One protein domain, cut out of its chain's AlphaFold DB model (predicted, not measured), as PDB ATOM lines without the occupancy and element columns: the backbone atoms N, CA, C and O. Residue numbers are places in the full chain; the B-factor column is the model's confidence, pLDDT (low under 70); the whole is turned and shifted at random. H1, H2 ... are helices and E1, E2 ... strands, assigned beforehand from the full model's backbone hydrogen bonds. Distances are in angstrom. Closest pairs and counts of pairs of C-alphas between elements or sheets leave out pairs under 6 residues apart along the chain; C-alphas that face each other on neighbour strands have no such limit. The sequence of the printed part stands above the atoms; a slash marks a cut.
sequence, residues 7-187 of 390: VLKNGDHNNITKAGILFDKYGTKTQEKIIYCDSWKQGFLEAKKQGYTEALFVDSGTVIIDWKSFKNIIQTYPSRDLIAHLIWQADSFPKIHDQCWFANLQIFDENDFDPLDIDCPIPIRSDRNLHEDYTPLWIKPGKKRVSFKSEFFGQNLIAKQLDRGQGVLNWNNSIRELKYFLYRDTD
ATOM      1  N   VAL A   7      39.438  49.414 -39.619       98.44
ATOM      2  CA  VAL A   7      39.132  50.693 -38.995       98.44
ATOM      3  C   VAL A   7      37.907  50.489 -38.107       98.44
ATOM      4  O   VAL A   7      36.788  50.366 -38.602       98.44
ATOM      5  N   LEU A   8      38.129  50.410 -36.798       98.12
ATOM      6  CA  LEU A   8      37.083  50.194 -35.803       98.12
ATOM      7  C   LEU A   8      36.702  51.525 -35.154       98.12
ATOM      8  O   LEU A   8      37.516  52.131 -34.452       98.12
ATOM      9  N   LYS A   9      35.457  51.958 -35.367       97.62
ATOM     10  CA  LYS A   9      34.912  53.139 -34.691       97.62
ATOM     11  C   LYS A   9      34.524  52.797 -33.261       97.62
ATOM     12  O   LYS A   9      33.894  51.772 -33.011       97.62
ATOM     13  N   ASN A  10      34.927  53.650 -32.327       95.69
ATOM     14  CA  ASN A  10      34.700  53.454 -30.905       95.69
ATOM     15  C   ASN A  10      33.213  53.552 -30.529       95.69
ATOM     16  O   ASN A  10      32.483  54.401 -31.036       95.69
ATOM     17  N   GLY A  11      32.796  52.712 -29.580       92.00
ATOM     18  CA  GLY A  11      31.456  52.717 -28.997       92.00
ATOM     19  C   GLY A  11      31.291  51.680 -27.882       92.00
ATOM     20  O   GLY A  11      32.250  51.016 -27.477       92.00
ATOM     21  N   ASP A  12      30.058  51.539 -27.393       86.94
ATOM     22  CA  ASP A  12      29.727  50.783 -26.173       86.94
ATOM     23  C   ASP A  12      29.983  49.269 -26.278       86.94
ATOM     24  O   ASP A  12      30.176  48.594 -25.265       86.94
ATOM     25  N   HIS A  13      30.028  48.725 -27.496       89.81
ATOM     26  CA  HIS A  13      30.154  47.289 -27.765       89.81
ATOM     27  C   HIS A  13      31.511  46.909 -28.371       89.81
ATOM     28  O   HIS A  13      31.654  45.865 -29.017       89.81
ATOM     29  N   ASN A  14      32.534  47.738 -28.138       91.69
ATOM     30  CA  ASN A  14      33.878  47.546 -28.676       91.69
ATOM     31  C   ASN A  14      34.453  46.169 -28.339       91.69
ATOM     32  O   ASN A  14      35.062  45.536 -29.196       91.69
ATOM     33  N   ASN A  15      34.266  45.690 -27.107       90.62
ATOM     34  CA  ASN A  15      34.755  44.383 -26.663       90.62
ATOM     35  C   ASN A  15      34.168  43.235 -27.499       90.62
ATOM     36  O   ASN A  15      34.914  42.348 -27.904       90.62
ATOM     37  N   ILE A  16      32.876  43.280 -27.831       91.25
ATOM     38  CA  ILE A  16      32.203  42.209 -28.578       91.25
ATOM     39  C   ILE A  16      32.623  42.242 -30.050       91.25
ATOM     40  O   ILE A  16      32.965  41.210 -30.627       91.25
ATOM     41  N   THR A  17      32.683  43.434 -30.652       94.25
ATOM     42  CA  THR A  17      33.204  43.603 -32.017       94.25
ATOM     43  C   THR A  17      34.652  43.127 -32.119       94.25
ATOM     44  O   THR A  17      34.981  42.338 -33.006       94.25
ATOM     45  N   LYS A  18      35.510  43.520 -31.169       94.50
ATOM     46  CA  LYS A  18      36.892  43.034 -31.079       94.50
ATOM     47  C   LYS A  18      36.941  41.513 -30.910       94.50
ATOM     48  O   LYS A  18      37.772  40.888 -31.555       94.50
ATOM     49  N   ALA A  19      36.058  40.910 -30.113       93.88
ATOM     50  CA  ALA A  19      36.011  39.458 -29.932       93.88
ATOM     51  C   ALA A  19      35.746  38.712 -31.252       93.88
ATOM     52  O   ALA A  19      36.337  37.664 -31.487       93.88
ATOM     53  N   GLY A  20      34.893  39.262 -32.122       93.56
ATOM     54  CA  GLY A  20      34.613  38.703 -33.451       93.56
ATOM     55  C   GLY A  20      35.709  38.936 -34.498       93.56
ATOM     56  O   GLY A  20      35.698  38.298 -35.545       93.56
ATOM     57  N   ILE A  21      36.645  39.853 -34.240       94.25
ATOM     58  CA  ILE A  21      37.747  40.205 -35.147       94.25
ATOM     59  C   ILE A  21      39.051  39.529 -34.720       94.25
ATOM     60  O   ILE A  21      39.726  38.903 -35.533       94.25
ATOM     61  N   LEU A  22      39.418  39.688 -33.446       93.31
ATOM     62  CA  LEU A  22      40.682  39.237 -32.859       93.31
ATOM     63  C   LEU A  22      40.701  37.737 -32.587       93.31
ATOM     64  O   LEU A  22      41.753  37.194 -32.256       93.31
ATOM     65  N   PHE A  23      39.556  37.072 -32.723       91.94
ATOM     66  CA  PHE A  23      39.431  35.641 -32.547       91.94
ATOM     67  C   PHE A  23      38.558  35.039 -33.637       91.94
ATOM     68  O   PHE A  23      37.544  35.613 -34.033       91.94
ATOM     69  N   ASP A  24      38.931  33.851 -34.102       88.19
ATOM     70  CA  ASP A  24      38.075  33.064 -34.981       88.19
ATOM     71  C   ASP A  24      36.853  32.506 -34.229       88.19
ATOM     72  O   ASP A  24      36.634  32.775 -33.040       88.19
ATOM     73  N   LYS A  25      36.033  31.710 -34.926       84.81
ATOM     74  CA  LYS A  25      34.828  31.094 -34.360       84.81
ATOM     75  C   LYS A  25      35.107  30.364 -33.034       84.81
ATOM     76  O   LYS A  25      34.306  30.512 -32.112       84.81
ATOM     77  N   TYR A  26      36.243  29.675 -32.915       84.69
ATOM     78  CA  TYR A  26      36.604  28.816 -31.781       84.69
ATOM     79  C   TYR A  26      37.613  29.443 -30.809       84.69
ATOM     80  O   TYR A  26      38.097  28.764 -29.907       84.69
ATOM     81  N   GLY A  27      37.901  30.740 -30.937       85.50
ATOM     82  CA  GLY A  27      38.761  31.448 -29.989       85.50
ATOM     83  C   GLY A  27      40.249  31.421 -30.335       85.50
ATOM     84  O   GLY A  27      41.057  31.859 -29.516       85.50
ATOM     85  N   THR A  28      40.639  30.969 -31.529       85.44
ATOM     86  CA  THR A  28      42.023  31.120 -32.000       85.44
ATOM     87  C   THR A  28      42.287  32.588 -32.290       85.44
ATOM     88  O   THR A  28      41.544  33.208 -33.054       85.44
ATOM     89  N   LYS A  29      43.357  33.151 -31.718       88.44
ATOM     90  CA  LYS A  29      43.751  34.540 -31.980       88.44
ATOM     91  C   LYS A  29      44.040  34.760 -33.466       88.44
ATOM     92  O   LYS A  29      44.777  33.996 -34.088       88.44
ATOM     93  N   THR A  30      43.506  35.841 -34.015       89.69
ATOM     94  CA  THR A  30      43.837  36.330 -35.355       89.69
ATOM     95  C   THR A  30      44.952  37.378 -35.261       89.69
ATOM     96  O   THR A  30      45.215  37.948 -34.201       89.69
ATOM     97  N   GLN A  31      45.643  37.631 -36.372       89.50
ATOM     98  CA  GLN A  31      46.705  38.642 -36.465       89.50
ATOM     99  C   GLN A  31      46.218  39.867 -37.241       89.50
ATOM    100  O   GLN A  31      46.851  40.320 -38.195       89.50
ATOM    101  N   GLU A  32      45.040  40.370 -36.882       93.25
ATOM    102  CA  GLU A  32      44.449  41.509 -37.576       93.25
ATOM    103  C   GLU A  32      44.935  42.833 -36.996       93.25
ATOM    104  O   GLU A  32      44.996  43.033 -35.781       93.25
ATOM    105  N   LYS A  33      45.254  43.772 -37.888       95.62
ATOM    106  CA  LYS A  33      45.611  45.131 -37.493       95.62
ATOM    107  C   LYS A  33      44.352  45.974 -37.359       95.62
ATOM    108  O   LYS A  33      43.642  46.177 -38.343       95.62
ATOM    109  N   ILE A  34      44.129  46.511 -36.164       96.94
ATOM    110  CA  ILE A  34      43.006  47.403 -35.875       96.94
ATOM    111  C   ILE A  34      43.512  48.842 -35.736       96.94
ATOM    112  O   ILE A  34      44.456  49.109 -34.994       96.94
ATOM    113  N   ILE A  35      42.868  49.762 -36.448       98.25
ATOM    114  CA  ILE A  35      43.010  51.210 -36.310       98.25
ATOM    115  C   ILE A  35      41.750  51.710 -35.607       98.25
ATOM    116  O   ILE A  35      40.651  51.569 -36.136       98.25
ATOM    117  N   TYR A  36      41.907  52.277 -34.416       97.62
ATOM    118  CA  TYR A  36      40.793  52.840 -33.657       97.62
ATOM    119  C   TYR A  36      40.517  54.278 -34.087       97.62
ATOM    120  O   TYR A  36      41.454  55.044 -34.321       97.62
ATOM    121  N   CYS A  37      39.245  54.658 -34.160       97.94
ATOM    122  CA  CYS A  37      38.848  56.032 -34.448       97.94
ATOM    123  C   CYS A  37      37.544  56.424 -33.746       97.94
ATOM    124  O   CYS A  37      36.739  55.574 -33.376       97.94
ATOM    125  N   ASP A  38      37.312  57.728 -33.619       97.44
ATOM    126  CA  ASP A  38      36.054  58.287 -33.111       97.44
ATOM    127  C   ASP A  38      35.135  58.748 -34.260       97.44
ATOM    128  O   ASP A  38      33.930  58.933 -34.090       97.44
ATOM    129  N   SER A  39      35.687  58.884 -35.471       97.56
ATOM    130  CA  SER A  39      34.943  59.173 -36.703       97.56
ATOM    131  C   SER A  39      35.505  58.406 -37.902       97.56
ATOM    132  O   SER A  39      36.690  58.064 -37.948       97.56
ATOM    133  N   TRP A  40      34.670  58.169 -38.919       98.00
ATOM    134  CA  TRP A  40      35.101  57.500 -40.152       98.00
ATOM    135  C   TRP A  40      36.187  58.263 -40.897       98.00
ATOM    136  O   TRP A  40      37.145  57.655 -41.366       98.00
ATOM    137  N   LYS A  41      36.075  59.594 -40.917       98.12
ATOM    138  CA  LYS A  41      37.065  60.501 -41.493       98.12
ATOM    139  C   LYS A  41      38.447  60.306 -40.865       98.12
ATOM    140  O   LYS A  41      39.422  60.075 -41.574       98.12
ATOM    141  N   GLN A  42      38.525  60.325 -39.532       98.44
ATOM    142  CA  GLN A  42      39.775  60.107 -38.800       98.44
ATOM    143  C   GLN A  42      40.383  58.733 -39.112       98.44
ATOM    144  O   GLN A  42      41.570  58.639 -39.417       98.44
ATOM    145  N   GLY A  43      39.573  57.673 -39.061       98.38
ATOM    146  CA  GLY A  43      40.044  56.314 -39.326       98.38
ATOM    147  C   GLY A  43      40.530  56.114 -40.766       98.38
ATOM    148  O   GLY A  43      41.553  55.470 -40.994       98.38
ATOM    149  N   PHE A  44      39.846  56.729 -41.733       98.62
ATOM    150  CA  PHE A  44      40.247  56.762 -43.138       98.62
ATOM    151  C   PHE A  44      41.608  57.447 -43.336       98.62
ATOM    152  O   PHE A  44      42.497  56.882 -43.979       98.62
ATOM    153  N   LEU A  45      41.789  58.639 -42.757       98.56
ATOM    154  CA  LEU A  45      43.040  59.396 -42.852       98.56
ATOM    155  C   LEU A  45      44.209  58.631 -42.227       98.56
ATOM    156  O   LEU A  45      45.283  58.561 -42.824       98.56
ATOM    157  N   GLU A  46      43.997  58.014 -41.066       98.62
ATOM    158  CA  GLU A  46      45.032  57.229 -40.393       98.62
ATOM    159  C   GLU A  46      45.402  55.973 -41.198       98.62
ATOM    160  O   GLU A  46      46.586  55.679 -41.373       98.62
ATOM    161  N   ALA A  47      44.425  55.274 -41.783       98.38
ATOM    162  CA  ALA A  47      44.703  54.144 -42.668       98.38
ATOM    163  C   ALA A  47      45.533  54.564 -43.898       98.38
ATOM    164  O   ALA A  47      46.526  53.902 -44.219       98.38
ATOM    165  N   LYS A  48      45.199  55.692 -44.547       98.06
ATOM    166  CA  LYS A  48      45.990  56.234 -45.673       98.06
ATOM    167  C   LYS A  48      47.395  56.643 -45.248       98.06
ATOM    168  O   LYS A  48      48.356  56.306 -45.937       98.06
ATOM    169  N   LYS A  49      47.532  57.323 -44.108       98.12
ATOM    170  CA  LYS A  49      48.827  57.735 -43.542       98.12
ATOM    171  C   LYS A  49      49.750  56.540 -43.293       98.12
ATOM    172  O   LYS A  49      50.954  56.649 -43.495       98.12
ATOM    173  N   GLN A  50      49.190  55.394 -42.906       97.69
ATOM    174  CA  GLN A  50      49.932  54.144 -42.726       97.69
ATOM    175  C   GLN A  50      50.200  53.376 -44.036       97.69
ATOM    176  O   GLN A  50      50.730  52.267 -43.994       97.69
ATOM    177  N   GLY A  51      49.858  53.950 -45.195       96.94
ATOM    178  CA  GLY A  51      50.161  53.395 -46.515       96.94
ATOM    179  C   GLY A  51      49.184  52.324 -47.002       96.94
ATOM    180  O   GLY A  51      49.481  51.636 -47.979       96.94
ATOM    181  N   TYR A  52      48.027  52.160 -46.354       97.88
ATOM    182  CA  TYR A  52      47.030  51.193 -46.807       97.88
ATOM    183  C   TYR A  52      46.299  51.677 -48.064       97.88
ATOM    184  O   TYR A  52      45.994  52.858 -48.230       97.88
ATOM    185  N   THR A  53      45.997  50.738 -48.959       97.19
ATOM    186  CA  THR A  53      45.226  50.987 -50.188       97.19
ATOM    187  C   THR A  53      43.767  50.589 -50.060       97.19
ATOM    188  O   THR A  53      42.931  51.123 -50.772       97.19
ATOM    189  N   GLU A  54      43.445  49.679 -49.150       97.94
ATOM    190  CA  GLU A  54      42.097  49.196 -48.874       97.94
ATOM    191  C   GLU A  54      41.915  49.127 -47.355       97.94
ATOM    192  O   GLU A  54      42.900  48.904 -46.647       97.94
ATOM    193  N   ALA A  55      40.689  49.288 -46.852       98.31
ATOM    194  CA  ALA A  55      40.354  49.059 -45.447       98.31
ATOM    195  C   ALA A  55      38.919  48.554 -45.266       98.31
ATOM    196  O   ALA A  55      38.019  48.899 -46.038       98.31
ATOM    197  N   LEU A  56      38.716  47.763 -44.211       98.19
ATOM    198  CA  LEU A  56      37.394  47.412 -43.702       98.19
ATOM    199  C   LEU A  56      37.045  48.352 -42.553       98.19
ATOM    200  O   LEU A  56      37.764  48.407 -41.561       98.19
ATOM    201  N   PHE A  57      35.927  49.047 -42.658       98.44
ATOM    202  CA  PHE A  57      35.388  49.914 -41.626       98.44
ATOM    203  C   PHE A  57      34.279  49.174 -40.890       98.44
ATOM    204  O   PHE A  57      33.391  48.585 -41.516       98.44
ATOM    205  N   VAL A  58      34.350  49.163 -39.565       97.94
ATOM    206  CA  VAL A  58      33.456  48.394 -38.697       97.94
ATOM    207  C   VAL A  58      33.025  49.281 -37.542       97.94
ATOM    208  O   VAL A  58      33.868  49.850 -36.851       97.94
ATOM    209  N   ASP A  59      31.718  49.420 -37.348       97.06
ATOM    210  CA  ASP A  59      31.176  50.152 -36.204       97.06
ATOM    211  C   ASP A  59      31.143  49.273 -34.961       97.06
ATOM    212  O   ASP A  59      30.983  48.047 -35.041       97.06
ATOM    213  N   SER A  60      31.274  49.915 -33.807       94.88
ATOM    214  CA  SER A  60      31.103  49.249 -32.526       94.88
ATOM    215  C   SER A  60      29.712  48.625 -32.445       94.88
ATOM    216  O   SER A  60      28.711  49.275 -32.735       94.88
ATOM    217  N   GLY A  61      29.642  47.349 -32.072       93.06
ATOM    218  CA  GLY A  61      28.400  46.574 -32.072       93.06
ATOM    219  C   GLY A  61      28.216  45.711 -33.315       93.06
ATOM    220  O   GLY A  61      27.378  44.812 -33.294       93.06
ATOM    221  N   THR A  62      29.021  45.888 -34.367       95.38
ATOM    222  CA  THR A  62      29.090  44.895 -35.446       95.38
ATOM    223  C   THR A  62      29.886  43.686 -34.971       95.38
ATOM    224  O   THR A  62      31.094  43.759 -34.760       95.38
ATOM    225  N   VAL A  63      29.201  42.564 -34.804       94.19
ATOM    226  CA  VAL A  63      29.755  41.280 -34.383       94.19
ATOM    227  C   VAL A  63      29.974  40.412 -35.610       94.19
ATOM    228  O   VAL A  63      29.027  40.132 -36.340       94.19
ATOM    229  N   ILE A  64      31.210  39.970 -35.827       95.06
ATOM    230  CA  ILE A  64      31.559  39.030 -36.898       95.06
ATOM    231  C   ILE A  64      31.717  37.644 -36.272       95.06
ATOM    232  O   ILE A  64      32.495  37.467 -35.338       95.06
ATOM    233  N   ILE A  65      30.942  36.668 -36.745       92.44
ATOM    234  CA  ILE A  65      30.864  35.337 -36.118       92.44
ATOM    235  C   ILE A  65      32.043  34.456 -36.535       92.44
ATOM    236  O   ILE A  65      32.652  33.784 -35.700       92.44
ATOM    237  N   ASP A  66      32.371  34.474 -37.828       91.69
ATOM    238  CA  ASP A  66      33.505  33.760 -38.409       91.69
ATOM    239  C   ASP A  66      34.323  34.725 -39.267       91.69
ATOM    240  O   ASP A  66      34.049  34.953 -40.450       91.69
ATOM    241  N   TRP A  67      35.346  35.298 -38.635       93.00
ATOM    242  CA  TRP A  67      36.247  36.261 -39.252       93.00
ATOM    243  C   TRP A  67      36.923  35.732 -40.523       93.00
ATOM    244  O   TRP A  67      37.030  36.445 -41.524       93.00
ATOM    245  N   LYS A  68      37.364  34.468 -40.513       91.81
ATOM    246  CA  LYS A  68      38.095  33.873 -41.637       91.81
ATOM    247  C   LYS A  68      37.187  33.756 -42.857       91.81
ATOM    248  O   LYS A  68      37.568  34.185 -43.948       91.81
ATOM    249  N   SER A  69      35.984  33.220 -42.668       93.62
ATOM    250  CA  SER A  69      34.989  33.112 -43.738       93.62
ATOM    251  C   SER A  69      34.564  34.492 -44.245       93.62
ATOM    252  O   SER A  69      34.532  34.712 -45.457       93.62
ATOM    253  N   PHE A  70      34.345  35.452 -43.343       95.12
ATOM    254  CA  PHE A  70      33.996  36.832 -43.687       95.12
ATOM    255  C   PHE A  70      35.048  37.477 -44.607       95.12
ATOM    256  O   PHE A  70      34.723  37.978 -45.688       95.12
ATOM    257  N   LYS A  71      36.328  37.393 -44.223       93.69
ATOM    258  CA  LYS A  71      37.462  37.939 -44.983       93.69
ATOM    259  C   LYS A  71      37.614  37.280 -46.354       93.69
ATOM    260  O   LYS A  71      37.828  37.979 -47.345       93.69
ATOM    261  N   ASN A  72      37.464  35.957 -46.421       93.88
ATOM    262  CA  ASN A  72      37.546  35.209 -47.674       93.88
ATOM    263  C   ASN A  72      36.446  35.625 -48.654       93.88
ATOM    264  O   ASN A  72      36.721  35.789 -49.839       93.88
ATOM    265  N   ILE A  73      35.218  35.846 -48.178       95.56
ATOM    266  CA  ILE A  73      34.117  36.249 -49.060       95.56
ATOM    267  C   ILE A  73      34.341  37.665 -49.603       95.56
ATOM    268  O   ILE A  73      34.085  37.893 -50.777       95.56
ATOM    269  N   ILE A  74      34.885  38.611 -48.825       95.56
ATOM    270  CA  ILE A  74      35.222  39.955 -49.347       95.56
ATOM    271  C   ILE A  74      36.173  39.865 -50.549       95.56
ATOM    272  O   ILE A  74      36.027  40.608 -51.520       95.56
ATOM    273  N   GLN A  75      37.130  38.937 -50.513       93.81
ATOM    274  CA  GLN A  75      38.102  38.754 -51.592       93.81
ATOM    275  C   GLN A  75      37.475  38.241 -52.898       93.81
ATOM    276  O   GLN A  75      38.097  38.388 -53.947       93.81
ATOM    277  N   THR A  76      36.266  37.673 -52.859       94.69
ATOM    278  CA  THR A  76      35.573  37.156 -54.050       94.69
ATOM    279  C   THR A  76      34.618  38.164 -54.692       94.69
ATOM    280  O   THR A  76      34.024  37.859 -55.728       94.69
ATOM    281  N   TYR A  77      34.465  39.369 -54.126       94.69
ATOM    282  CA  TYR A  77      33.620  40.400 -54.733       94.69
ATOM    283  C   TYR A  77      34.192  40.859 -56.083       94.69
ATOM    284  O   TYR A  77      35.399  41.074 -56.200       94.69
ATOM    285  N   PRO A  78      33.333  41.077 -57.098       91.94
ATOM    286  CA  PRO A  78      33.775  41.441 -58.445       91.94
ATOM    287  C   PRO A  78      34.390  42.846 -58.524       91.94
ATOM    288  O   PRO A  78      35.165  43.128 -59.430       91.94
ATOM    289  N   SER A  79      34.055  43.725 -57.577       92.12
ATOM    290  CA  SER A  79      34.722  45.007 -57.361       92.12
ATOM    291  C   SER A  79      34.907  45.230 -55.865       92.12
ATOM    292  O   SER A  79      34.042  44.863 -55.068       92.12
ATOM    293  N   ARG A  80      36.042  45.826 -55.494       93.50
ATOM    294  CA  ARG A  80      36.423  46.139 -54.109       93.50
ATOM    295  C   ARG A  80      36.658  47.638 -53.899       93.50
ATOM    296  O   ARG A  80      37.275  48.040 -52.918       93.50
ATOM    297  N   ASP A  81      36.145  48.456 -54.816       96.50
ATOM    298  CA  ASP A  81      36.227  49.913 -54.735       96.50
ATOM    299  C   ASP A  81      35.405  50.455 -53.558       96.50
ATOM    300  O   ASP A  81      35.928  51.193 -52.724       96.50
ATOM    301  N   LEU A  82      34.133  50.051 -53.480       97.94
ATOM    302  CA  LEU A  82      33.234  50.323 -52.362       97.94
ATOM    303  C   LEU A  82      32.197  49.198 -52.240       97.94
ATOM    304  O   LEU A  82      31.393  48.967 -53.148       97.94
ATOM    305  N   ILE A  83      32.213  48.511 -51.101       97.94
ATOM    306  CA  ILE A  83      31.215  47.510 -50.709       97.94
ATOM    307  C   ILE A  83      30.634  47.966 -49.377       97.94
ATOM    308  O   ILE A  83      31.380  48.280 -48.457       97.94
ATOM    309  N   ALA A  84      29.319  48.044 -49.246       96.62
ATOM    310  CA  ALA A  84      28.720  48.679 -48.078       96.62
ATOM    311  C   ALA A  84      27.396  48.039 -47.687       96.62
ATOM    312  O   ALA A  84      26.735  47.406 -48.501       96.62
ATOM    313  N   HIS A  85      26.952  48.261 -46.450       95.25
ATOM    314  CA  HIS A  85      25.559  48.007 -46.104       95.25
ATOM    315  C   HIS A  85      24.681  49.114 -46.716       95.25
ATOM    316  O   HIS A  85      24.441  50.144 -46.084       95.25
ATOM    317  N   LEU A  86      24.244  48.928 -47.966       95.38
ATOM    318  CA  LEU A  86      23.448  49.919 -48.700       95.38
ATOM    319  C   LEU A  86      21.983  49.910 -48.258       95.38
ATOM    320  O   LEU A  86      21.350  48.849 -48.193       95.38
ATOM    321  N   ILE A  87      21.447  51.111 -48.041       95.06
ATOM    322  CA  ILE A  87      20.036  51.381 -47.755       95.06
ATOM    323  C   ILE A  87      19.519  52.384 -48.777       95.06
ATOM    324  O   ILE A  87      20.127  53.433 -49.000       95.06
ATOM    325  N   TRP A  88      18.372  52.078 -49.372       95.06
ATOM    326  CA  TRP A  88      17.687  52.958 -50.301       95.06
ATOM    327  C   TRP A  88      16.167  52.840 -50.143       95.06
ATOM    328  O   TRP A  88      15.553  51.894 -50.638       95.06
ATOM    329  N   GLN A  89      15.577  53.826 -49.469       89.50
ATOM    330  CA  GLN A  89      14.129  53.988 -49.325       89.50
ATOM    331  C   GLN A  89      13.543  54.753 -50.521       89.50
ATOM    332  O   GLN A  89      14.268  55.443 -51.241       89.50
ATOM    333  N   ALA A  90      12.235  54.616 -50.751       81.75
ATOM    334  CA  ALA A  90      11.547  55.397 -51.775       81.75
ATOM    335  C   ALA A  90      11.784  56.905 -51.551       81.75
ATOM    336  O   ALA A  90      11.856  57.363 -50.414       81.75
ATOM    337  N   ASP A  91      11.969  57.646 -52.644       84.81
ATOM    338  CA  ASP A  91      12.145  59.107 -52.668       84.81
ATOM    339  C   ASP A  91      13.404  59.676 -51.981       84.81
ATOM    340  O   ASP A  91      13.563  60.893 -51.899       84.81
ATOM    341  N   SER A  92      14.354  58.833 -51.558       91.06
ATOM    342  CA  SER A  92      15.640  59.277 -50.996       91.06
ATOM    343  C   SER A  92      16.829  58.948 -51.902       91.06
ATOM    344  O   SER A  92      16.796  57.974 -52.657       91.06
ATOM    345  N   PHE A  93      17.941  59.670 -51.754       95.75
ATOM    346  CA  PHE A  93      19.233  59.220 -52.286       95.75
ATOM    347  C   PHE A  93      19.796  58.069 -51.421       95.75
ATOM    348  O   PHE A  93      19.683  58.142 -50.192       95.75
ATOM    349  N   PRO A  94      20.390  57.005 -52.005       96.88
ATOM    350  CA  PRO A  94      20.918  55.873 -51.242       96.88
ATOM    351  C   PRO A  94      21.998  56.295 -50.241       96.88
ATOM    352  O   PRO A  94      22.782  57.207 -50.498       96.88
ATOM    353  N   LYS A  95      22.068  55.590 -49.114       96.69
ATOM    354  CA  LYS A  95      23.031  55.836 -48.032       96.69
ATOM    355  C   LYS A  95      23.720  54.554 -47.578       96.69
ATOM    356  O   LYS A  95      23.259  53.447 -47.874       96.69
ATOM    357  N   ILE A  96      24.816  54.713 -46.841       96.94
ATOM    358  CA  ILE A  96      25.537  53.608 -46.205       96.94
ATOM    359  C   ILE A  96      25.122  53.549 -44.741       96.94
ATOM    360  O   ILE A  96      25.156  54.558 -44.040       96.94
ATOM    361  N   HIS A  97      24.740  52.367 -44.264       94.75
ATOM    362  CA  HIS A  97      24.611  52.148 -42.830       94.75
ATOM    363  C   HIS A  97      25.999  51.963 -42.211       94.75
ATOM    364  O   HIS A  97      26.796  51.157 -42.693       94.75
ATOM    365  N   ASP A  98      26.238  52.643 -41.089       92.12
ATOM    366  CA  ASP A  98      27.508  52.639 -40.355       92.12
ATOM    367  C   ASP A  98      28.045  51.254 -39.965       92.12
ATOM    368  O   ASP A  98      29.254  51.116 -39.841       92.12
ATOM    369  N   GLN A  99      27.194  50.222 -39.853       94.19
ATOM    370  CA  GLN A  99      27.552  48.870 -39.400       94.19
ATOM    371  C   GLN A  99      28.923  48.399 -39.893       94.19
ATOM    372  O   GLN A  99      29.804  48.052 -39.107       94.19
ATOM    373  N   CYS A 100      29.070  48.305 -41.214       96.31
ATOM    374  CA  CYS A 100      30.279  47.802 -41.837       96.31
ATOM    375  C   CYS A 100      30.302  48.160 -43.322       96.31
ATOM    376  O   CYS A 100      29.285  48.017 -44.013       96.31
ATOM    377  N   TRP A 101      31.462  48.571 -43.816       97.94
ATOM    378  CA  TRP A 101      31.725  48.839 -45.227       97.94
ATOM    379  C   TRP A 101      33.214  48.630 -45.533       97.94
ATOM    380  O   TRP A 101      34.055  48.651 -44.644       97.94
ATOM    381  N   PHE A 102      33.546  48.372 -46.789       98.38
ATOM    382  CA  PHE A 102      34.895  48.138 -47.284       98.38
ATOM    383  C   PHE A 102      35.174  49.094 -48.432       98.38
ATOM    384  O   PHE A 102      34.310  49.281 -49.291       98.38
ATOM    385  N   ALA A 103      36.369  49.676 -48.471       98.00
ATOM    386  CA  ALA A 103      36.710  50.643 -49.503       98.00
ATOM    387  C   ALA A 103      38.172  50.586 -49.935       98.00
ATOM    388  O   ALA A 103      39.073  50.348 -49.127       98.00
ATOM    389  N   ASN A 104      38.391  50.917 -51.206       97.75
ATOM    390  CA  ASN A 104      39.684  51.302 -51.746       97.75
ATOM    391  C   ASN A 104      39.961  52.775 -51.404       97.75
ATOM    392  O   ASN A 104      39.315  53.695 -51.904       97.75
ATOM    393  N   LEU A 105      40.954  53.002 -50.554       98.06
ATOM    394  CA  LEU A 105      41.299  54.302 -49.986       98.06
ATOM    395  C   LEU A 105      41.889  55.287 -51.007       98.06
ATOM    396  O   LEU A 105      41.923  56.492 -50.750       98.06
ATOM    397  N   GLN A 106      42.350  54.799 -52.160       97.25
ATOM    398  CA  GLN A 106      42.901  55.634 -53.236       97.25
ATOM    399  C   GLN A 106      41.811  56.331 -54.062       97.25
ATOM    400  O   GLN A 106      42.106  57.212 -54.863       97.25
ATOM    401  N   ILE A 107      40.552  55.928 -53.890       97.62
ATOM    402  CA  ILE A 107      39.399  56.503 -54.592       97.62
ATOM    403  C   ILE A 107      38.890  57.756 -53.890       97.62
ATOM    404  O   ILE A 107      38.443  58.700 -54.540       97.62
ATOM    405  N   PHE A 108      38.936  57.736 -52.565       97.88
ATOM    406  CA  PHE A 108      38.312  58.733 -51.714       97.88
ATOM    407  C   PHE A 108      39.342  59.733 -51.191       97.88
ATOM    408  O   PHE A 108      40.544  59.451 -51.122       97.88
ATOM    409  N   ASP A 109      38.841  60.896 -50.810       97.25
ATOM    410  CA  ASP A 109      39.565  62.002 -50.203       97.25
ATOM    411  C   ASP A 109      38.886  62.407 -48.896       97.25
ATOM    412  O   ASP A 109      37.767  61.998 -48.589       97.25
ATOM    413  N   GLU A 110      39.582  63.222 -48.112       96.81
ATOM    414  CA  GLU A 110      39.127  63.661 -46.796       96.81
ATOM    415  C   GLU A 110      37.721  64.289 -46.817       96.81
ATOM    416  O   GLU A 110      36.892  63.977 -45.962       96.81
ATOM    417  N   ASN A 111      37.450  65.131 -47.817       96.19
ATOM    418  CA  ASN A 111      36.197  65.879 -47.936       96.19
ATOM    419  C   ASN A 111      34.988  64.982 -48.233       96.19
ATOM    420  O   ASN A 111      33.856  65.386 -47.989       96.19
ATOM    421  N   ASP A 112      35.201  63.752 -48.716       96.88
ATOM    422  CA  ASP A 112      34.101  62.833 -49.025       96.88
ATOM    423  C   ASP A 112      33.361  62.360 -47.758       96.88
ATOM    424  O   ASP A 112      32.299  61.748 -47.849       96.88
ATOM    425  N   PHE A 113      33.890  62.647 -46.568       96.56
ATOM    426  CA  PHE A 113      33.286  62.285 -45.285       96.56
ATOM    427  C   PHE A 113      32.475  63.418 -44.638       96.56
ATOM    428  O   PHE A 113      31.779  63.160 -43.656       96.56
ATOM    429  N   ASP A 114      32.539  64.638 -45.176       95.31
ATOM    430  CA  ASP A 114      31.851  65.820 -44.643       95.31
ATOM    431  C   ASP A 114      30.596  66.147 -45.468       95.31
ATOM    432  O   ASP A 114      30.559  65.820 -46.643       95.31
ATOM    433  N   PRO A 115      29.554  66.808 -44.937       94.06
ATOM    434  CA  PRO A 115      28.417  67.228 -45.757       94.06
ATOM    435  C   PRO A 115      28.841  68.141 -46.922       94.06
ATOM    436  O   PRO A 115      29.502  69.156 -46.704       94.06
ATOM    437  N   LEU A 116      28.428  67.805 -48.145       94.12
ATOM    438  CA  LEU A 116      28.750  68.524 -49.382       94.12
ATOM    439  C   LEU A 116      27.495  68.728 -50.235       94.12
ATOM    440  O   LEU A 116      26.541  67.951 -50.160       94.12
ATOM    441  N   ASP A 117      27.525  69.743 -51.095       96.44
ATOM    442  CA  ASP A 117      26.620  69.807 -52.238       96.44
ATOM    443  C   ASP A 117      27.101  68.795 -53.288       96.44
ATOM    444  O   ASP A 117      28.201  68.903 -53.832       96.44
ATOM    445  N   ILE A 118      26.290  67.770 -53.532       95.19
ATOM    446  CA  ILE A 118      26.563  66.700 -54.487       95.19
ATOM    447  C   ILE A 118      25.969  67.085 -55.840       95.19
ATOM    448  O   ILE A 118      24.820  67.511 -55.913       95.19
ATOM    449  N   ASP A 119      26.715  66.831 -56.914       96.88
ATOM    450  CA  ASP A 119      26.180  66.637 -58.261       96.88
ATOM    451  C   ASP A 119      26.733  65.321 -58.818       96.88
ATOM    452  O   ASP A 119      27.942  65.169 -58.994       96.88
ATOM    453  N   CYS A 120      25.862  64.342 -59.058       97.31
ATOM    454  CA  CYS A 120      26.275  63.019 -59.524       97.31
ATOM    455  C   CYS A 120      25.200  62.359 -60.398       97.31
ATOM    456  O   CYS A 120      24.049  62.808 -60.436       97.31
ATOM    457  N   PRO A 121      25.523  61.254 -61.094       98.06
ATOM    458  CA  PRO A 121      24.513  60.452 -61.767       98.06
ATOM    459  C   PRO A 121      23.426  59.981 -60.793       98.06
ATOM    460  O   PRO A 121      23.724  59.514 -59.694       98.06
ATOM    461  N   ILE A 122      22.164  60.046 -61.220       96.38
ATOM    462  CA  ILE A 122      21.045  59.408 -60.522       96.38
ATOM    463  C   ILE A 122      21.331  57.907 -60.503       96.38
ATOM    464  O   ILE A 122      21.455  57.316 -61.583       96.38
ATOM    465  N   PRO A 123      21.452  57.273 -59.327       97.06
ATOM    466  CA  PRO A 123      21.705  55.848 -59.261       97.06
ATOM    467  C   PRO A 123      20.537  55.067 -59.861       97.06
ATOM    468  O   PRO A 123      19.381  55.481 -59.817       97.06
ATOM    469  N   ILE A 124      20.846  53.894 -60.390       96.75
ATOM    470  CA  ILE A 124      19.880  52.840 -60.694       96.75
ATOM    471  C   ILE A 124      20.240  51.621 -59.845       96.75
ATOM    472  O   ILE A 124      21.417  51.285 -59.699       96.75
ATOM    473  N   ARG A 125      19.231  50.979 -59.252       95.69
ATOM    474  CA  ARG A 125      19.387  49.801 -58.382       95.69
ATOM    475  C   ARG A 125      19.052  48.509 -59.105       95.69
ATOM    476  O   ARG A 125      18.393  48.518 -60.140       95.69
ATOM    477  N   SER A 126      19.485  47.403 -58.519       95.50
ATOM    478  CA  SER A 126      18.989  46.071 -58.854       95.50
ATOM    479  C   SER A 126      17.491  45.915 -58.563       95.50
ATOM    480  O   SER A 126      17.003  46.429 -57.558       95.50
ATOM    481  N   ASP A 127      16.806  45.096 -59.367       93.00
ATOM    482  CA  ASP A 127      15.397  44.718 -59.136       93.00
ATOM    483  C   ASP A 127      15.218  43.825 -57.899       93.00
ATOM    484  O   ASP A 127      14.147  43.757 -57.303       93.00
ATOM    485  N   ARG A 128      16.279  43.110 -57.514       92.81
ATOM    486  CA  ARG A 128      16.307  42.257 -56.324       92.81
ATOM    487  C   ARG A 128      16.899  43.000 -55.133       92.81
ATOM    488  O   ARG A 128      17.826  43.799 -55.285       92.81
ATOM    489  N   ASN A 129      16.413  42.640 -53.953       91.50
ATOM    490  CA  ASN A 129      16.875  43.139 -52.666       91.50
ATOM    491  C   ASN A 129      17.359  41.987 -51.789       91.50
ATOM    492  O   ASN A 129      16.981  40.834 -51.993       91.50
ATOM    493  N   LEU A 130      18.204  42.311 -50.817       87.31
ATOM    494  CA  LEU A 130      18.719  41.358 -49.833       87.31
ATOM    495  C   LEU A 130      17.781  41.205 -48.633       87.31
ATOM    496  O   LEU A 130      17.751  40.166 -47.986       87.31
ATOM    497  N   HIS A 131      17.051  42.266 -48.312       82.94
ATOM    498  CA  HIS A 131      16.076  42.337 -47.240       82.94
ATOM    499  C   HIS A 131      15.028  43.386 -47.612       82.94
ATOM    500  O   HIS A 131      15.388  44.525 -47.946       82.94
ATOM    501  N   GLU A 132      13.766  42.963 -47.581       84.94
ATOM    502  CA  GLU A 132      12.595  43.777 -47.915       84.94
ATOM    503  C   GLU A 132      12.749  44.497 -49.266       84.94
ATOM    504  O   GLU A 132      13.295  43.935 -50.218       84.94
ATOM    505  N   ASP A 133      12.253  45.723 -49.386       83.50
ATOM    506  CA  ASP A 133      12.276  46.522 -50.609       83.50
ATOM    507  C   ASP A 133      13.318  47.655 -50.581       83.50
ATOM    508  O   ASP A 133      13.479  48.363 -51.577       83.50
ATOM    509  N   TYR A 134      14.100  47.798 -49.503       88.06
ATOM    510  CA  TYR A 134      15.004  48.941 -49.305       88.06
ATOM    511  C   TYR A 134      16.506  48.608 -49.267       88.06
ATOM    512  O   TYR A 134      17.322  49.514 -49.096       88.06
ATOM    513  N   THR A 135      16.919  47.348 -49.453       92.69
ATOM    514  CA  THR A 135      18.352  46.969 -49.492       92.69
ATOM    515  C   THR A 135      18.750  46.345 -50.837       92.69
ATOM    516  O   THR A 135      18.803  45.119 -50.967       92.69
ATOM    517  N   PRO A 136      19.039  47.160 -51.870       95.69
ATOM    518  CA  PRO A 136      19.382  46.636 -53.191       95.69
ATOM    519  C   PRO A 136      20.695  45.851 -53.158       95.69
ATOM    520  O   PRO A 136      21.579  46.161 -52.362       95.69
ATOM    521  N   LEU A 137      20.850  44.865 -54.045       95.31
ATOM    522  CA  LEU A 137      22.097  44.104 -54.207       95.31
ATOM    523  C   LEU A 137      23.257  44.989 -54.669       95.31
ATOM    524  O   LEU A 137      24.403  44.781 -54.279       95.31
ATOM    525  N   TRP A 138      22.954  45.954 -55.529       96.81
ATOM    526  CA  TRP A 138      23.913  46.910 -56.058       96.81
ATOM    527  C   TRP A 138      23.199  48.178 -56.511       96.81
ATOM    528  O   TRP A 138      21.998  48.176 -56.805       96.81
ATOM    529  N   ILE A 139      23.974  49.247 -56.625       97.56
ATOM    530  CA  ILE A 139      23.611  50.463 -57.353       97.56
ATOM    531  C   ILE A 139      24.693  50.764 -58.390       97.56
ATOM    532  O   ILE A 139      25.861  50.435 -58.187       97.56
ATOM    533  N   LYS A 140      24.315  51.355 -59.520       97.38
ATOM    534  CA  LYS A 140      25.237  51.768 -60.592       97.38
ATOM    535  C   LYS A 140      24.784  53.107 -61.185       97.38
ATOM    536  O   LYS A 140      23.633  53.491 -60.959       97.38
ATOM    537  N   PRO A 141      25.638  53.832 -61.921       98.06
ATOM    538  CA  PRO A 141      25.270  55.143 -62.444       98.06
ATOM    539  C   PRO A 141      24.165  55.037 -63.498       98.06
ATOM    540  O   PRO A 141      24.200  54.182 -64.387       98.06
ATOM    541  N   GLY A 142      23.167  55.910 -63.384       97.62
ATOM    542  CA  GLY A 142      22.151  56.133 -64.404       97.62
ATOM    543  C   GLY A 142      22.586  57.171 -65.441       97.62
ATOM    544  O   GLY A 142      23.715  57.650 -65.450       97.62
ATOM    545  N   LYS A 143      21.663  57.522 -66.344       96.88
ATOM    546  CA  LYS A 143      21.928  58.456 -67.460       96.88
ATOM    547  C   LYS A 143      21.681  59.928 -67.123       96.88
ATOM    548  O   LYS A 143      22.146  60.804 -67.841       96.88
ATOM    549  N   LYS A 144      20.878  60.195 -66.094       97.19
ATOM    550  CA  LYS A 144      20.520  61.547 -65.642       97.19
ATOM    551  C   LYS A 144      21.380  61.922 -64.440       97.19
ATOM    552  O   LYS A 144      21.909  61.024 -63.793       97.19
ATOM    553  N   ARG A 145      21.485  63.213 -64.128       97.75
ATOM    554  CA  ARG A 145      22.176  63.724 -62.934       97.75
ATOM    555  C   ARG A 145      21.181  64.283 -61.922       97.75
ATOM    556  O   ARG A 145      20.057  64.625 -62.294       97.75
ATOM    557  N   VAL A 146      21.587  64.322 -60.662       96.31
ATOM    558  CA  VAL A 146      20.853  64.922 -59.547       96.31
ATOM    559  C   VAL A 146      21.809  65.769 -58.733       96.31
ATOM    560  O   VAL A 146      22.966  65.387 -58.551       96.31
ATOM    561  N   SER A 147      21.300  66.888 -58.225       97.12
ATOM    562  CA  SER A 147      22.028  67.733 -57.291       97.12
ATOM    563  C   SER A 147      21.251  67.873 -55.990       97.12
ATOM    564  O   SER A 147      20.041  68.098 -56.012       97.12
ATOM    565  N   PHE A 148      21.932  67.692 -54.866       95.50
ATOM    566  CA  PHE A 148      21.349  67.758 -53.527       95.50
ATOM    567  C   PHE A 148      22.454  67.962 -52.490       95.50
ATOM    568  O   PHE A 148      23.615  67.655 -52.746       95.50
ATOM    569  N   LYS A 149      22.095  68.448 -51.306       96.38
ATOM    570  CA  LYS A 149      23.023  68.522 -50.176       96.38
ATOM    571  C   LYS A 149      23.029  67.189 -49.438       96.38
ATOM    572  O   LYS A 149      21.952  66.679 -49.133       96.38
ATOM    573  N   SER A 150      24.197  66.616 -49.149       95.88
ATOM    574  CA  SER A 150      24.244  65.372 -48.379       95.88
ATOM    575  C   SER A 150      23.788  65.574 -46.938       95.88
ATOM    576  O   SER A 150      24.193  66.507 -46.243       95.88
ATOM    577  N   GLU A 151      22.926  64.665 -46.496       94.25
ATOM    578  CA  GLU A 151      22.307  64.664 -45.167       94.25
ATOM    579  C   GLU A 151      22.719  63.435 -44.353       94.25
ATOM    580  O   GLU A 151      22.709  63.463 -43.123       94.25
ATOM    581  N   PHE A 152      23.094  62.349 -45.033       95.25
ATOM    582  CA  PHE A 152      23.417  61.073 -44.407       95.25
ATOM    583  C   PHE A 152      24.824  60.608 -44.762       95.25
ATOM    584  O   PHE A 152      25.335  60.843 -45.861       95.25
ATOM    585  N   PHE A 153      25.426  59.863 -43.835       95.12
ATOM    586  CA  PHE A 153      26.720  59.240 -44.056       95.12
ATOM    587  C   PHE A 153      26.726  58.353 -45.315       95.12
ATOM    588  O   PHE A 153      25.763  57.652 -45.647       95.12
ATOM    589  N   GLY A 154      27.848  58.401 -46.030       96.31
ATOM    590  CA  GLY A 154      28.108  57.587 -47.210       96.31
ATOM    591  C   GLY A 154      27.486  58.096 -48.507       96.31
ATOM    592  O   GLY A 154      27.836  57.568 -49.559       96.31
ATOM    593  N   GLN A 155      26.630  59.125 -48.482       97.44
ATOM    594  CA  GLN A 155      26.043  59.680 -49.711       97.44
ATOM    595  C   GLN A 155      27.111  60.239 -50.658       97.44
ATOM    596  O   GLN A 155      27.084  59.928 -51.847       97.44
ATOM    597  N   ASN A 156      28.099  60.975 -50.141       97.75
ATOM    598  CA  ASN A 156      29.214  61.470 -50.954       97.75
ATOM    599  C   ASN A 156      30.099  60.331 -51.486       97.75
ATOM    600  O   ASN A 156      30.501  60.358 -52.645       97.75
ATOM    601  N   LEU A 157      30.379  59.311 -50.662       98.12
ATOM    602  CA  LEU A 157      31.168  58.141 -51.074       98.12
ATOM    603  C   LEU A 157      30.487  57.422 -52.246       98.12
ATOM    604  O   LEU A 157      31.124  57.096 -53.248       98.12
ATOM    605  N   ILE A 158      29.169  57.232 -52.148       98.31
ATOM    606  CA  ILE A 158      28.350  56.683 -53.229       98.31
ATOM    607  C   ILE A 158      28.413  57.596 -54.458       98.31
ATOM    608  O   ILE A 158      28.694  57.114 -55.553       98.31
ATOM    609  N   ALA A 159      28.181  58.899 -54.294       98.06
ATOM    610  CA  ALA A 159      28.178  59.861 -55.391       98.06
ATOM    611  C   ALA A 159      29.501  59.855 -56.173       98.06
ATOM    612  O   ALA A 159      29.481  59.757 -57.400       98.06
ATOM    613  N   LYS A 160      30.643  59.855 -55.473       97.94
ATOM    614  CA  LYS A 160      31.978  59.777 -56.083       97.94
ATOM    615  C   LYS A 160      32.182  58.484 -56.867       97.94
ATOM    616  O   LYS A 160      32.744  58.504 -57.962       97.94
ATOM    617  N   GLN A 161      31.701  57.359 -56.340       97.62
ATOM    618  CA  GLN A 161      31.785  56.074 -57.031       97.62
ATOM    619  C   GLN A 161      30.949  56.072 -58.323       97.62
ATOM    620  O   GLN A 161      31.428  55.631 -59.370       97.62
ATOM    621  N   LEU A 162      29.733  56.623 -58.270       98.00
ATOM    622  CA  LEU A 162      28.841  56.731 -59.428       98.00
ATOM    623  C   LEU A 162      29.400  57.672 -60.503       98.00
ATOM    624  O   LEU A 162      29.330  57.341 -61.686       98.00
ATOM    625  N   ASP A 163      29.975  58.813 -60.117       97.44
ATOM    626  CA  ASP A 163      30.547  59.790 -61.057       97.44
ATOM    627  C   ASP A 163      31.761  59.222 -61.818       97.44
ATOM    628  O   ASP A 163      31.964  59.508 -62.995       97.44
ATOM    629  N   ARG A 164      32.487  58.278 -61.204       97.19
ATOM    630  CA  ARG A 164      33.543  57.473 -61.850       97.19
ATOM    631  C   ARG A 164      33.024  56.391 -62.805       97.19
ATOM    632  O   ARG A 164      33.808  55.580 -63.299       97.19
ATOM    633  N   GLY A 165      31.714  56.307 -63.029       96.94
ATOM    634  CA  GLY A 165      31.117  55.265 -63.860       96.94
ATOM    635  C   GLY A 165      31.026  53.896 -63.172       96.94
ATOM    636  O   GLY A 165      30.717  52.907 -63.837       96.94
ATOM    637  N   GLN A 166      31.301  53.813 -61.867       97.12
ATOM    638  CA  GLN A 166      31.384  52.554 -61.128       97.12
ATOM    639  C   GLN A 166      30.161  52.330 -60.233       97.12
ATOM    640  O   GLN A 166      29.498  53.263 -59.783       97.12
ATOM    641  N   GLY A 167      29.852  51.060 -59.973       96.38
ATOM    642  CA  GLY A 167      28.788  50.680 -59.045       96.38
ATOM    643  C   GLY A 167      29.258  50.581 -57.595       96.38
ATOM    644  O   GLY A 167      30.456  50.508 -57.321       96.38
ATOM    645  N   VAL A 168      28.289  50.519 -56.683       97.69
ATOM    646  CA  VAL A 168      28.492  50.157 -55.275       97.69
ATOM    647  C   VAL A 168      27.774  48.840 -55.018       97.69
ATOM    648  O   VAL A 168      26.608  48.676 -55.392       97.69
ATOM    649  N   LEU A 169      28.472  47.896 -54.393       97.19
ATOM    650  CA  LEU A 169      27.933  46.576 -54.074       97.19
ATOM    651  C   LEU A 169      27.434  46.548 -52.630       97.19
ATOM    652  O   LEU A 169      28.049  47.135 -51.740       97.19
ATOM    653  N   ASN A 170      26.322  45.856 -52.393       96.75
ATOM    654  CA  ASN A 170      25.842  45.586 -51.043       96.75
ATOM    655  C   ASN A 170      26.441  44.281 -50.505       96.75
ATOM    656  O   ASN A 170      26.865  43.416 -51.275       96.75
ATOM    657  N   TRP A 171      26.431  44.108 -49.186       95.94
ATOM    658  CA  TRP A 171      26.788  42.840 -48.559       95.94
ATOM    659  C   TRP A 171      25.796  41.740 -48.936       95.94
ATOM    660  O   TRP A 171      24.645  41.775 -48.508       95.94
ATOM    661  N   ASN A 172      26.244  40.747 -49.703       93.50
ATOM    662  CA  ASN A 172      25.465  39.561 -50.042       93.50
ATOM    663  C   ASN A 172      25.024  38.765 -48.796       93.50
ATOM    664  O   ASN A 172      25.536  38.965 -47.691       93.50
ATOM    665  N   ASN A 173      24.083  37.836 -48.987       93.25
ATOM    666  CA  ASN A 173      23.534  37.031 -47.892       93.25
ATOM    667  C   ASN A 173      24.621  36.271 -47.122       93.25
ATOM    668  O   ASN A 173      24.595  36.277 -45.899       93.25
ATOM    669  N   SER A 174      25.639  35.741 -47.808       94.19
ATOM    670  CA  SER A 174      26.740  35.024 -47.156       94.19
ATOM    671  C   SER A 174      27.521  35.893 -46.164       94.19
ATOM    672  O   SER A 174      27.851  35.428 -45.085       94.19
ATOM    673  N   ILE A 175      27.801  37.165 -46.478       94.50
ATOM    674  CA  ILE A 175      28.431  38.085 -45.513       94.50
ATOM    675  C   ILE A 175      27.446  38.517 -44.423       94.50
ATOM    676  O   ILE A 175      27.843  38.671 -43.269       94.50
ATOM    677  N   ARG A 176      26.175  38.730 -44.775       92.75
ATOM    678  CA  ARG A 176      25.136  39.126 -43.814       92.75
ATOM    679  C   ARG A 176      24.889  38.054 -42.755       92.75
ATOM    680  O   ARG A 176      24.735  38.405 -41.599       92.75
ATOM    681  N   GLU A 177      24.927  36.776 -43.111       92.50
ATOM    682  CA  GLU A 177      24.789  35.656 -42.167       92.50
ATOM    683  C   GLU A 177      25.986  35.529 -41.211       92.50
ATOM    684  O   GLU A 177      25.859  34.974 -40.121       92.50
ATOM    685  N   LEU A 178      27.143  36.079 -41.594       94.12
ATOM    686  CA  LEU A 178      28.367  36.074 -40.792       94.12
ATOM    687  C   LEU A 178      28.531  37.314 -39.909       94.12
ATOM    688  O   LEU A 178      29.507  37.379 -39.155       94.12
ATOM    689  N   LYS A 179      27.626  38.297 -39.997       93.81
ATOM    690  CA  LYS A 179      27.704  39.524 -39.201       93.81
ATOM    691  C   LYS A 179      26.356  39.930 -38.618       93.81
ATOM    692  O   LYS A 179      25.339  39.918 -39.298       93.81
ATOM    693  N   TYR A 180      26.377  40.427 -37.394       91.81
ATOM    694  CA  TYR A 180      25.205  40.973 -36.720       91.81
ATOM    695  C   TYR A 180      25.526  42.357 -36.186       91.81
ATOM    696  O   TYR A 180      26.681  42.653 -35.905       91.81
ATOM    697  N   PHE A 181      24.522  43.220 -36.074       92.19
ATOM    698  CA  PHE A 181      24.696  44.536 -35.474       92.19
ATOM    699  C   PHE A 181      23.864  44.646 -34.208       92.19
ATOM    700  O   PHE A 181      22.650  44.449 -34.240       92.19
ATOM    701  N   LEU A 182      24.536  44.953 -33.105       89.75
ATOM    702  CA  LEU A 182      23.928  45.208 -31.812       89.75
ATOM    703  C   LEU A 182      23.460  46.662 -31.757       89.75
ATOM    704  O   LEU A 182      24.268  47.584 -31.663       89.75
ATOM    705  N   TYR A 183      22.146  46.863 -31.810       83.62
ATOM    706  CA  TYR A 183      21.547  48.162 -31.506       83.62
ATOM    707  C   TYR A 183      21.571  48.407 -29.991       83.62
ATOM    708  O   TYR A 183      21.553  47.449 -29.220       83.62
ATOM    709  N   ARG A 184      21.564  49.677 -29.559       72.06
ATOM    710  CA  ARG A 184      21.754  50.083 -28.148       72.06
ATOM    711  C   ARG A 184      20.853  49.365 -27.137       72.06
ATOM    712  O   ARG A 184      21.308  49.069 -26.040       72.06
ATOM    713  N   ASP A 185      19.617  49.055 -27.518       72.00
ATOM    714  CA  ASP A 185      18.629  48.423 -26.629       72.00
ATOM    715  C   ASP A 185      18.617  46.888 -26.727       72.00
ATOM    716  O   ASP A 185      17.734  46.219 -26.193       72.00
ATOM    717  N   THR A 186      19.582  46.305 -27.439       73.25
ATOM    718  CA  THR A 186      19.669  44.856 -27.620       73.25
ATOM    719  C   THR A 186      20.273  44.215 -26.373       73.25
ATOM    720  O   THR A 186      21.358  44.607 -25.939       73.25
ATOM    721  N   ASP A 187      19.637  43.164 -25.843       79.56
ATOM    722  CA  ASP A 187      20.293  42.291 -24.866       79.56
ATOM    723  C   ASP A 187      21.430  41.528 -25.562       79.56
ATOM    724  O   ASP A 187      21.253  40.472 -26.182       79.56
TER     725      ASP A 187
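This is residues 7 to 187 of the 390 residues of an uncharacterized protein of Bacteroidetes bacterium (UniProt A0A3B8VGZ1). One long, strongly twisted sheet of eight strands runs through the domain; at one end its strands E7, E8 and E9 curl round helix H5, and at the other end helix H2 packs on E2, E1 and E3. A small two-strand sheet, E4 with E10, meets strand E6 at Gln 99, with H1 packed on E4. There are 181 printed residues, with six named helices and ten named strands in the order E1 H1 E2 H2 E3 E4 H3 E5 E6 H4 E7 E8 H5 E9 H6 E10, of mixed class. The large sheet has the order E2 E1 E3 E6 E5 E9 E8 E7 and is mixed; E4 and E10 are antiparallel. The whole is compact, with a radius of gyration of the C-alphas of 16.0 A and spans of 50 by 37 by 33 A.

Start at E1, residues 7 to 9, an inner strand with parallel neighbours E2, residues 34 to 37, and E3, residues 54 to 59; look at N 8 and O 35, 2.9 A, and N 7 and O 56, 2.8 A, both within hydrogen-bond range. E1, H1, residues 14 to 22, and E2 form a strand-helix-strand unit, two parallel neighbour strands with a helix between, its crossover right-handed; H1 only grazes the sheet. E2, H2, residues 40 to 49, and E3 form a split unit, with E1 between the strands, also right-handed. H2 makes two layers with the sheet, a helix on one face, at a height of 7.7 A; the closest C-alphas of H2 and E2 are those of Gly 43 and Cys 37, 5.0 A apart. Next comes E4, residues 62 to 64, antiparallel to E10, residues 179 to 181, with N 63 and O 180 2.8 A apart; its closest C-alphas to H1 are those of Ile 64 and Gly 20, 4.6 A apart. H3, residues 67 to 75, only just touches H6, residues 173 to 177, with 3 pairs of C-alphas within 8 A, the closest those of Phe 70 and Ile 175, 6.0 A. E5, residues 82 to 87, and E6, residues 95 to 104, are an antiparallel hairpin, with N 102 and O 83 2.7 A apart; E6 is also antiparallel to E3, with N 57 and O 101 2.8 A apart. E6 bends by 113 degrees at residue 99. H4, residues 110 to 113, touches H2, the closest C-alphas being those of Phe 113 and Lys 41, 5.6 A. E7, residues 117 to 125, and E8, residues 138 to 149, are an antiparallel hairpin, with N 122 and O 144 2.8 A apart; E8 bends by 106 degrees at residue 143. The sheet curls round H5, residues 155 to 163; the closest C-alphas of H5 and E7 are those of Ala 159 and Cys 120, 5.5 A. H5 touches H4, at Asn 156 and Asp 112, whose C-alphas are 5.4 A apart. E9, residues 168 to 170, is antiparallel to E8, with N 168 and O 139 2.9 A apart, and parallel to E5, with N 84 and O 169 2.9 A apart. Every O i to N i+4 pair is within hydrogen-bond range in H1, H2, H3, H5 and H6; H4 is too short for one.

Find C-alpha 7 at (39.132, 50.693, -38.995), where E1 begins. H2 runs 14.1 A and E3 16.8 A. E6 begins at C-alpha 95, (23.031, 55.836, -48.032), and spans 17.7 A; E7 spans 22.1 A and E8 22.4 A. E10 ends at C-alpha 181, (24.696, 44.536, -35.474).

The C-alphas farthest apart are those of Thr 28 and Lys 144, 50.2 A. The printed part has no cut. The long links are H1 to E2, 11 residues, and E7 to E8, residues 126 to 137. Mean pLDDT of the printed part is 94.3, and no printed residue is under 70.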